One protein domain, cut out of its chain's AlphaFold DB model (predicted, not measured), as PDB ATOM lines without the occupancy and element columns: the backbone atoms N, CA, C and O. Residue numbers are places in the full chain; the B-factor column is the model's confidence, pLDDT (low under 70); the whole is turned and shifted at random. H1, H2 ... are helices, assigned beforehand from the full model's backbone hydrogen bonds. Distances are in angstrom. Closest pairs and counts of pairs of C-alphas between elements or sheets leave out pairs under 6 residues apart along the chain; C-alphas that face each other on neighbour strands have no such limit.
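This is residues 23 to 75 of the 80 residues of the protein "DDE_Tnp_IS240 domain-containing protein" of Mesorhizobium sp. LNHC229A00 (UniProt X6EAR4). A short helix, H1, crosses the first part of a longer helix, H2, and a long link loops back from the end of H1 to the beginning of H2. These parts make a small body, from which residues 64 to 75, 64 to 74 of them in H2, stick out as an arm that makes much of the length. The printed part has 53 residues, with two named helices, H1 then H2, and no named strand; its class is all helix. It is only just loose, close to compact, with a radius of gyration of the C-alphas of 12.4 A, and spans 41 by 19 by 15 A.

Start at Asp 23, whose C-alpha is at (45.843, -45.444, -35.893). Next, find C-alpha 24 at (42.614, -44.339, -34.145); from there H1, residues 24 to 38, runs 20.8 A to C-alpha 38. After the link, find C-alpha 50 at (37.126, -46.705, -40.453); from there H2, residues 50 to 74, runs 36.7 A to C-alpha 74 at (25.853, -20.994, -16.783).

Look at Gln 28 and Ala 55, where H1 and H2 touch: their C-alphas, the closest of the two helices, are 4.7 A apart. H2 touches H1 with residues 51 to 59 alone. The two run the same way at a steep tilt of 48 degrees. In H1 and H2 every O i to N i+4 pair is within hydrogen-bond range.

The two C-alphas farthest apart are those of Asp 47 and Ala 75, 41.2 A. Without residues 64 to 75, which stand free, the body spans 22 by 19 by 16 A. The link from H1 to H2, with 11 residues, is long. The printed part has no cut. Its mean pLDDT is 90.1, and at residues 73 to 75 you will find values under 70.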
ATOM      1  N   ASP A  23      46.726 -44.765 -36.840       94.94
ATOM      2  CA  ASP A  23      45.843 -45.444 -35.893       94.94
ATOM      3  C   ASP A  23      44.732 -44.507 -35.389       94.94
ATOM      4  O   ASP A  23      44.735 -43.298 -35.638       94.94
ATOM      5  N   LEU A  24      43.757 -45.079 -34.680       96.31
ATOM      6  CA  LEU A  24      42.614 -44.339 -34.145       96.31
ATOM      7  C   LEU A  24      43.036 -43.204 -33.196       96.31
ATOM      8  O   LEU A  24      42.389 -42.160 -33.158       96.31
ATOM      9  N   VAL A  25      44.122 -43.382 -32.441       96.44
ATOM     10  CA  VAL A  25      44.601 -42.380 -31.479       96.44
ATOM     11  C   VAL A  25      45.169 -41.166 -32.214       96.44
ATOM     12  O   VAL A  25      44.874 -40.025 -31.843       96.44
ATOM     13  N   ALA A  26      45.943 -41.392 -33.276       96.94
ATOM     14  CA  ALA A  26      46.434 -40.342 -34.158       96.94
ATOM     15  C   ALA A  26      45.274 -39.596 -34.838       96.94
ATOM     16  O   ALA A  26      45.263 -38.361 -34.833       96.94
ATOM     17  N   ASP A  27      44.268 -40.325 -35.334       96.94
ATOM     18  CA  ASP A  27      43.080 -39.749 -35.973       96.94
ATOM     19  C   ASP A  27      42.283 -38.867 -34.993       96.94
ATOM     20  O   ASP A  27      41.957 -37.721 -35.311       96.94
ATOM     21  N   GLN A  28      42.030 -39.348 -33.769       97.12
ATOM     22  CA  GLN A  28      41.351 -38.582 -32.714       97.12
ATOM     23  C   GLN A  28      42.138 -37.336 -32.312       97.12
ATOM     24  O   GLN A  28      41.565 -36.258 -32.132       97.12
ATOM     25  N   ARG A  29      43.462 -37.458 -32.162       96.75
ATOM     26  CA  ARG A  29      44.315 -36.333 -31.768       96.75
ATOM     27  C   ARG A  29      44.318 -35.245 -32.833       96.75
ATOM     28  O   ARG A  29      44.190 -34.069 -32.487       96.75
ATOM     29  N   PHE A  30      44.439 -35.634 -34.099       97.19
ATOM     30  CA  PHE A  30      44.356 -34.706 -35.216       97.19
ATOM     31  C   PHE A  30      42.984 -34.033 -35.282       97.19
ATOM     32  O   PHE A  30      42.907 -32.807 -35.343       97.19
ATOM     33  N   LEU A  31      41.903 -34.812 -35.202       96.50
ATOM     34  CA  LEU A  31      40.560 -34.267 -35.328       96.50
ATOM     35  C   LEU A  31      40.211 -33.319 -34.177       96.50
ATOM     36  O   LEU A  31      39.694 -32.232 -34.417       96.50
ATOM     37  N   ARG A  32      40.563 -33.666 -32.932       95.88
ATOM     38  CA  ARG A  32      40.370 -32.772 -31.782       95.88
ATOM     39  C   ARG A  32      41.124 -31.457 -31.957       95.88
ATOM     40  O   ARG A  32      40.573 -30.409 -31.627       95.88
ATOM     41  N   LYS A  33      42.358 -31.502 -32.476       96.00
ATOM     42  CA  LYS A  33      43.147 -30.300 -32.784       96.00
ATOM     43  C   LYS A  33      42.405 -29.423 -33.799       96.00
ATOM     44  O   LYS A  33      42.063 -28.292 -33.469       96.00
ATOM     45  N   ALA A  34      42.049 -29.984 -34.955       96.12
ATOM     46  CA  ALA A  34      41.364 -29.258 -36.024       96.12
ATOM     47  C   ALA A  34      40.023 -28.654 -35.567       96.12
ATOM     48  O   ALA A  34      39.764 -27.477 -35.805       96.12
ATOM     49  N   LEU A  35      39.199 -29.426 -34.849       94.00
ATOM     50  CA  LEU A  35      37.908 -28.958 -34.335       94.00
ATOM     51  C   LEU A  35      38.049 -27.877 -33.257       94.00
ATOM     52  O   LEU A  35      37.190 -27.007 -33.145       94.00
ATOM     53  N   THR A  36      39.115 -27.920 -32.454       93.12
ATOM     54  CA  THR A  36      39.384 -26.884 -31.445       93.12
ATOM     55  C   THR A  36      39.834 -25.582 -32.105       93.12
ATOM     56  O   THR A  36      39.422 -24.511 -31.670       93.12
ATOM     57  N   CYS A  37      40.656 -25.665 -33.153       94.12
ATOM     58  CA  CYS A  37      41.208 -24.499 -33.843       94.12
ATOM     59  C   CYS A  37      40.209 -23.821 -34.788       94.12
ATOM     60  O   CYS A  37      40.189 -22.595 -34.864       94.12
ATOM     61  N   HIS A  38      39.376 -24.595 -35.487       93.50
ATOM     62  CA  HIS A  38      38.507 -24.079 -36.555       93.50
ATOM     63  C   HIS A  38      37.011 -24.237 -36.267       93.50
ATOM     64  O   HIS A  38      36.176 -23.848 -37.081       93.50
ATOM     65  N   GLY A  39      36.655 -24.807 -35.115       91.00
ATOM     66  CA  GLY A  39      35.281 -25.192 -34.824       91.00
ATOM     67  C   GLY A  39      34.850 -26.432 -35.607       91.00
ATOM     68  O   GLY A  39      35.635 -27.081 -36.304       91.00
ATOM     69  N   ARG A  40      33.573 -26.796 -35.464       90.94
ATOM     70  CA  ARG A  40      33.011 -27.953 -36.161       90.94
ATOM     71  C   ARG A  40      32.447 -27.537 -37.523       90.94
ATOM     72  O   ARG A  40      31.508 -26.744 -37.539       90.94
ATOM     73  N   PRO A  41      32.956 -28.087 -38.639       93.69
ATOM     74  CA  PRO A  41      32.409 -27.801 -39.958       93.69
ATOM     75  C   PRO A  41      31.045 -28.475 -40.151       93.69
ATOM     76  O   PRO A  41      30.716 -29.460 -39.484       93.69
ATOM     77  N   GLU A  42      30.278 -27.987 -41.125       94.00
ATOM     78  CA  GLU A  42      28.990 -28.578 -41.512       94.00
ATOM     79  C   GLU A  42      29.139 -29.987 -42.103       94.00
ATOM     80  O   GLU A  42      28.281 -30.849 -41.911       94.00
ATOM     81  N   ARG A  43      30.244 -30.242 -42.814       94.31
ATOM     82  CA  ARG A  43      30.542 -31.527 -43.452       94.31
ATOM     83  C   ARG A  43      32.018 -31.866 -43.306       94.31
ATOM     84  O   ARG A  43      32.878 -31.020 -43.525       94.31
ATOM     85  N   ILE A  44      32.300 -33.131 -43.003       94.75
ATOM     86  CA  ILE A  44      33.647 -33.706 -43.033       94.75
ATOM     87  C   ILE A  44      33.666 -34.774 -44.127       94.75
ATOM     88  O   ILE A  44      32.806 -35.653 -44.148       94.75
ATOM     89  N   VAL A  45      34.635 -34.689 -45.037       95.88
ATOM     90  CA  VAL A  45      34.861 -35.686 -46.091       95.88
ATOM     91  C   VAL A  45      36.126 -36.469 -45.749       95.88
ATOM     92  O   VAL A  45      37.159 -35.879 -45.442       95.88
ATOM     93  N   ILE A  46      36.043 -37.799 -45.786       95.19
ATOM     94  CA  ILE A  46      37.159 -38.710 -45.500       95.19
ATOM     95  C   ILE A  46      37.321 -39.737 -46.622       95.19
ATOM     96  O   ILE A  46      36.397 -39.996 -47.386       95.19
ATOM     97  N   ASP A  47      38.487 -40.375 -46.675       90.88
ATOM     98  CA  ASP A  47      38.881 -41.405 -47.649       90.88
ATOM     99  C   ASP A  47      38.262 -42.794 -47.382       90.88
ATOM    100  O   ASP A  47      38.814 -43.807 -47.796       90.88
ATOM    101  N   GLY A  48      37.148 -42.865 -46.643       91.94
ATOM    102  CA  GLY A  48      36.495 -44.128 -46.264       91.94
ATOM    103  C   GLY A  48      37.192 -44.909 -45.139       91.94
ATOM    104  O   GLY A  48      36.825 -46.042 -44.851       91.94
ATOM    105  N   SER A  49      38.197 -44.325 -44.487       93.81
ATOM    106  CA  SER A  49      38.918 -44.951 -43.376       93.81
ATOM    107  C   SER A  49      38.038 -45.121 -42.129       93.81
ATOM    108  O   SER A  49      37.539 -44.140 -41.576       93.81
ATOM    109  N   GLN A  50      37.915 -46.363 -41.647       95.56
ATOM    110  CA  GLN A  50      37.126 -46.705 -40.453       95.56
ATOM    111  C   GLN A  50      37.619 -45.980 -39.189       95.56
ATOM    112  O   GLN A  50      36.817 -45.445 -38.431       95.56
ATOM    113  N   THR A  51      38.934 -45.886 -38.989       95.81
ATOM    114  CA  THR A  51      39.523 -45.194 -37.830       95.81
ATOM    115  C   THR A  51      39.193 -43.699 -37.824       95.81
ATOM    116  O   THR A  51      38.845 -43.150 -36.781       95.81
ATOM    117  N   LYS A  52      39.190 -43.042 -38.994       93.69
ATOM    118  CA  LYS A  52      38.775 -41.636 -39.112       93.69
ATOM    119  C   LYS A  52      37.291 -41.465 -38.808       93.69
ATOM    120  O   LYS A  52      36.914 -40.502 -38.147       93.69
ATOM    121  N   TYR A  53      36.455 -42.393 -39.271       96.44
ATOM    122  CA  TYR A  53      35.026 -42.388 -38.965       96.44
ATOM    123  C   TYR A  53      34.772 -42.513 -37.453       96.44
ATOM    124  O   TYR A  53      34.054 -41.699 -36.874       96.44
ATOM    125  N   GLU A  54      35.428 -43.466 -36.789       97.25
ATOM    126  CA  GLU A  54      35.337 -43.647 -35.336       97.25
ATOM    127  C   GLU A  54      35.862 -42.434 -34.557       97.25
ATOM    128  O   GLU A  54      35.251 -42.018 -33.570       97.25
ATOM    129  N   ALA A  55      36.951 -41.816 -35.021       96.88
ATOM    130  CA  ALA A  55      37.472 -40.586 -34.437       96.88
ATOM    131  C   ALA A  55      36.450 -39.440 -34.504       96.88
ATOM    132  O   ALA A  55      36.264 -38.739 -33.509       96.88
ATOM    133  N   ILE A  56      35.740 -39.285 -35.630       95.81
ATOM    134  CA  ILE A  56      34.678 -38.277 -35.786       95.81
ATOM    135  C   ILE A  56      33.555 -38.497 -34.779       95.81
ATOM    136  O   ILE A  56      33.196 -37.568 -34.054       95.81
ATOM    137  N   LEU A  57      33.044 -39.725 -34.674       95.38
ATOM    138  CA  LEU A  57      31.983 -40.047 -33.721       95.38
ATOM    139  C   LEU A  57      32.406 -39.769 -32.272       95.38
ATOM    140  O   LEU A  57      31.636 -39.201 -31.494       95.38
ATOM    141  N   SER A  58      33.639 -40.137 -31.916       94.69
ATOM    142  CA  SER A  58      34.190 -39.913 -30.579       94.69
ATOM    143  C   SER A  58      34.333 -38.421 -30.256       94.69
ATOM    144  O   SER A  58      33.835 -37.964 -29.223       94.69
ATOM    145  N   CYS A  59      34.933 -37.634 -31.154       92.94
ATOM    146  CA  CYS A  59      35.105 -36.192 -30.958       92.94
ATOM    147  C   CYS A  59      33.765 -35.445 -30.899       92.94
ATOM    148  O   CYS A  59      33.605 -34.501 -30.123       92.94
ATOM    149  N   ASP A  60      32.772 -35.884 -31.671       90.38
ATOM    150  CA  ASP A  60      31.426 -35.324 -31.624       90.38
ATOM    151  C   ASP A  60      30.733 -35.583 -30.286       90.38
ATOM    152  O   ASP A  60      30.102 -34.680 -29.726       90.38
ATOM    153  N   ALA A  61      30.846 -36.807 -29.766       89.88
ATOM    154  CA  ALA A  61      30.321 -37.159 -28.454       89.88
ATOM    155  C   ALA A  61      30.988 -36.322 -27.349       89.88
ATOM    156  O   ALA A  61      30.289 -35.778 -26.488       89.88
ATOM    157  N   GLU A  62      32.313 -36.151 -27.416       88.44
ATOM    158  CA  GLU A  62      33.082 -35.311 -26.492       88.44
ATOM    159  C   GLU A  62      32.614 -33.847 -26.531       88.44
ATOM    160  O   GLU A  62      32.343 -33.246 -25.489       88.44
ATOM    161  N   SER A  63      32.458 -33.275 -27.727       86.00
ATOM    162  CA  SER A  63      32.032 -31.881 -27.897       86.00
ATOM    163  C   SER A  63      30.631 -31.635 -27.324       86.00
ATOM    164  O   SER A  63      30.416 -30.672 -26.584       86.00
ATOM    165  N   ARG A  64      29.687 -32.560 -27.555       84.69
ATOM    166  CA  ARG A  64      28.331 -32.494 -26.979       84.69
ATOM    167  C   ARG A  64      28.337 -32.577 -25.453       84.69
ATOM    168  O   ARG A  64      27.555 -31.886 -24.805       84.69
ATOM    169  N   LEU A  65      29.189 -33.427 -24.874       84.44
ATOM    170  CA  LEU A  65      29.351 -33.515 -23.420       84.44
ATOM    171  C   LEU A  65      29.863 -32.189 -22.852       84.44
ATOM    172  O   LEU A  65      29.254 -31.655 -21.931       84.44
ATOM    173  N   ARG A  66      30.908 -31.614 -23.458       82.50
ATOM    174  CA  ARG A  66      31.470 -30.316 -23.048       82.50
ATOM    175  C   ARG A  66      30.444 -29.185 -23.128       82.50
ATOM    176  O   ARG A  66      30.375 -28.365 -22.217       82.50
ATOM    177  N   GLN A  67      29.641 -29.143 -24.190       81.69
ATOM    178  CA  GLN A  67      28.582 -28.142 -24.357       81.69
ATOM    179  C   GLN A  67      27.501 -28.267 -23.281       81.69
ATOM    180  O   GLN A  67      27.127 -27.261 -22.684       81.69
ATOM    181  N   ARG A  68      27.043 -29.490 -22.977       77.25
ATOM    182  CA  ARG A  68      26.081 -29.719 -21.888       77.25
ATOM    183  C   ARG A  68      26.631 -29.271 -20.541       77.25
ATOM    184  O   ARG A  68      25.937 -28.558 -19.830       77.25
ATOM    185  N   SER A  69      27.872 -29.643 -20.222       79.50
ATOM    186  CA  SER A  69      28.512 -29.250 -18.963       79.50
ATOM    187  C   SER A  69      28.623 -27.730 -18.809       79.50
ATOM    188  O   SER A  69      28.436 -27.225 -17.705       79.50
ATOM    189  N   ARG A  70      28.885 -26.996 -19.902       76.88
ATOM    190  CA  ARG A  70      28.895 -25.522 -19.903       76.88
ATOM    191  C   ARG A  70      27.505 -24.935 -19.677       76.88
ATOM    192  O   ARG A  70      27.354 -24.102 -18.796       76.88
ATOM    193  N   ALA A  71      26.491 -25.434 -20.385       73.25
ATOM    194  CA  ALA A  71      25.112 -24.970 -20.220       73.25
ATOM    195  C   ALA A  71      24.592 -25.158 -18.782       73.25
ATOM    196  O   ALA A  71      23.900 -24.291 -18.261       73.25
ATOM    197  N   THR A  72      24.956 -26.257 -18.109       71.00
ATOM    198  CA  THR A  72      24.616 -26.457 -16.688       71.00
ATOM    199  C   THR A  72      25.373 -25.531 -15.738       71.00
ATOM    200  O   THR A  72      24.840 -25.206 -14.687       71.00
ATOM    201  N   ALA A  73      26.594 -25.109 -16.082       67.88
ATOM    202  CA  ALA A  73      27.381 -24.200 -15.246       67.88
ATOM    203  C   ALA A  73      26.937 -22.731 -15.379       67.88
ATOM    204  O   ALA A  73      27.123 -21.953 -14.452       67.88
ATOM    205  N   GLU A  74      26.347 -22.354 -16.515       62.09
ATOM    206  CA  GLU A  74      25.853 -20.994 -16.783       62.09
ATOM    207  C   GLU A  74      24.413 -20.762 -16.278       62.09
ATOM    208  O   GLU A  74      23.959 -19.623 -16.213       62.09
ATOM    209  N   ALA A  75      23.692 -21.822 -15.894       64.50
ATOM    210  CA  ALA A  75      22.290 -21.769 -15.472       64.50
ATOM    211  C   ALA A  75      22.064 -21.452 -13.976       64.50
ATOM    212  O   ALA A  75      20.936 -21.596 -13.507       64.50
TER     213      ALA A  75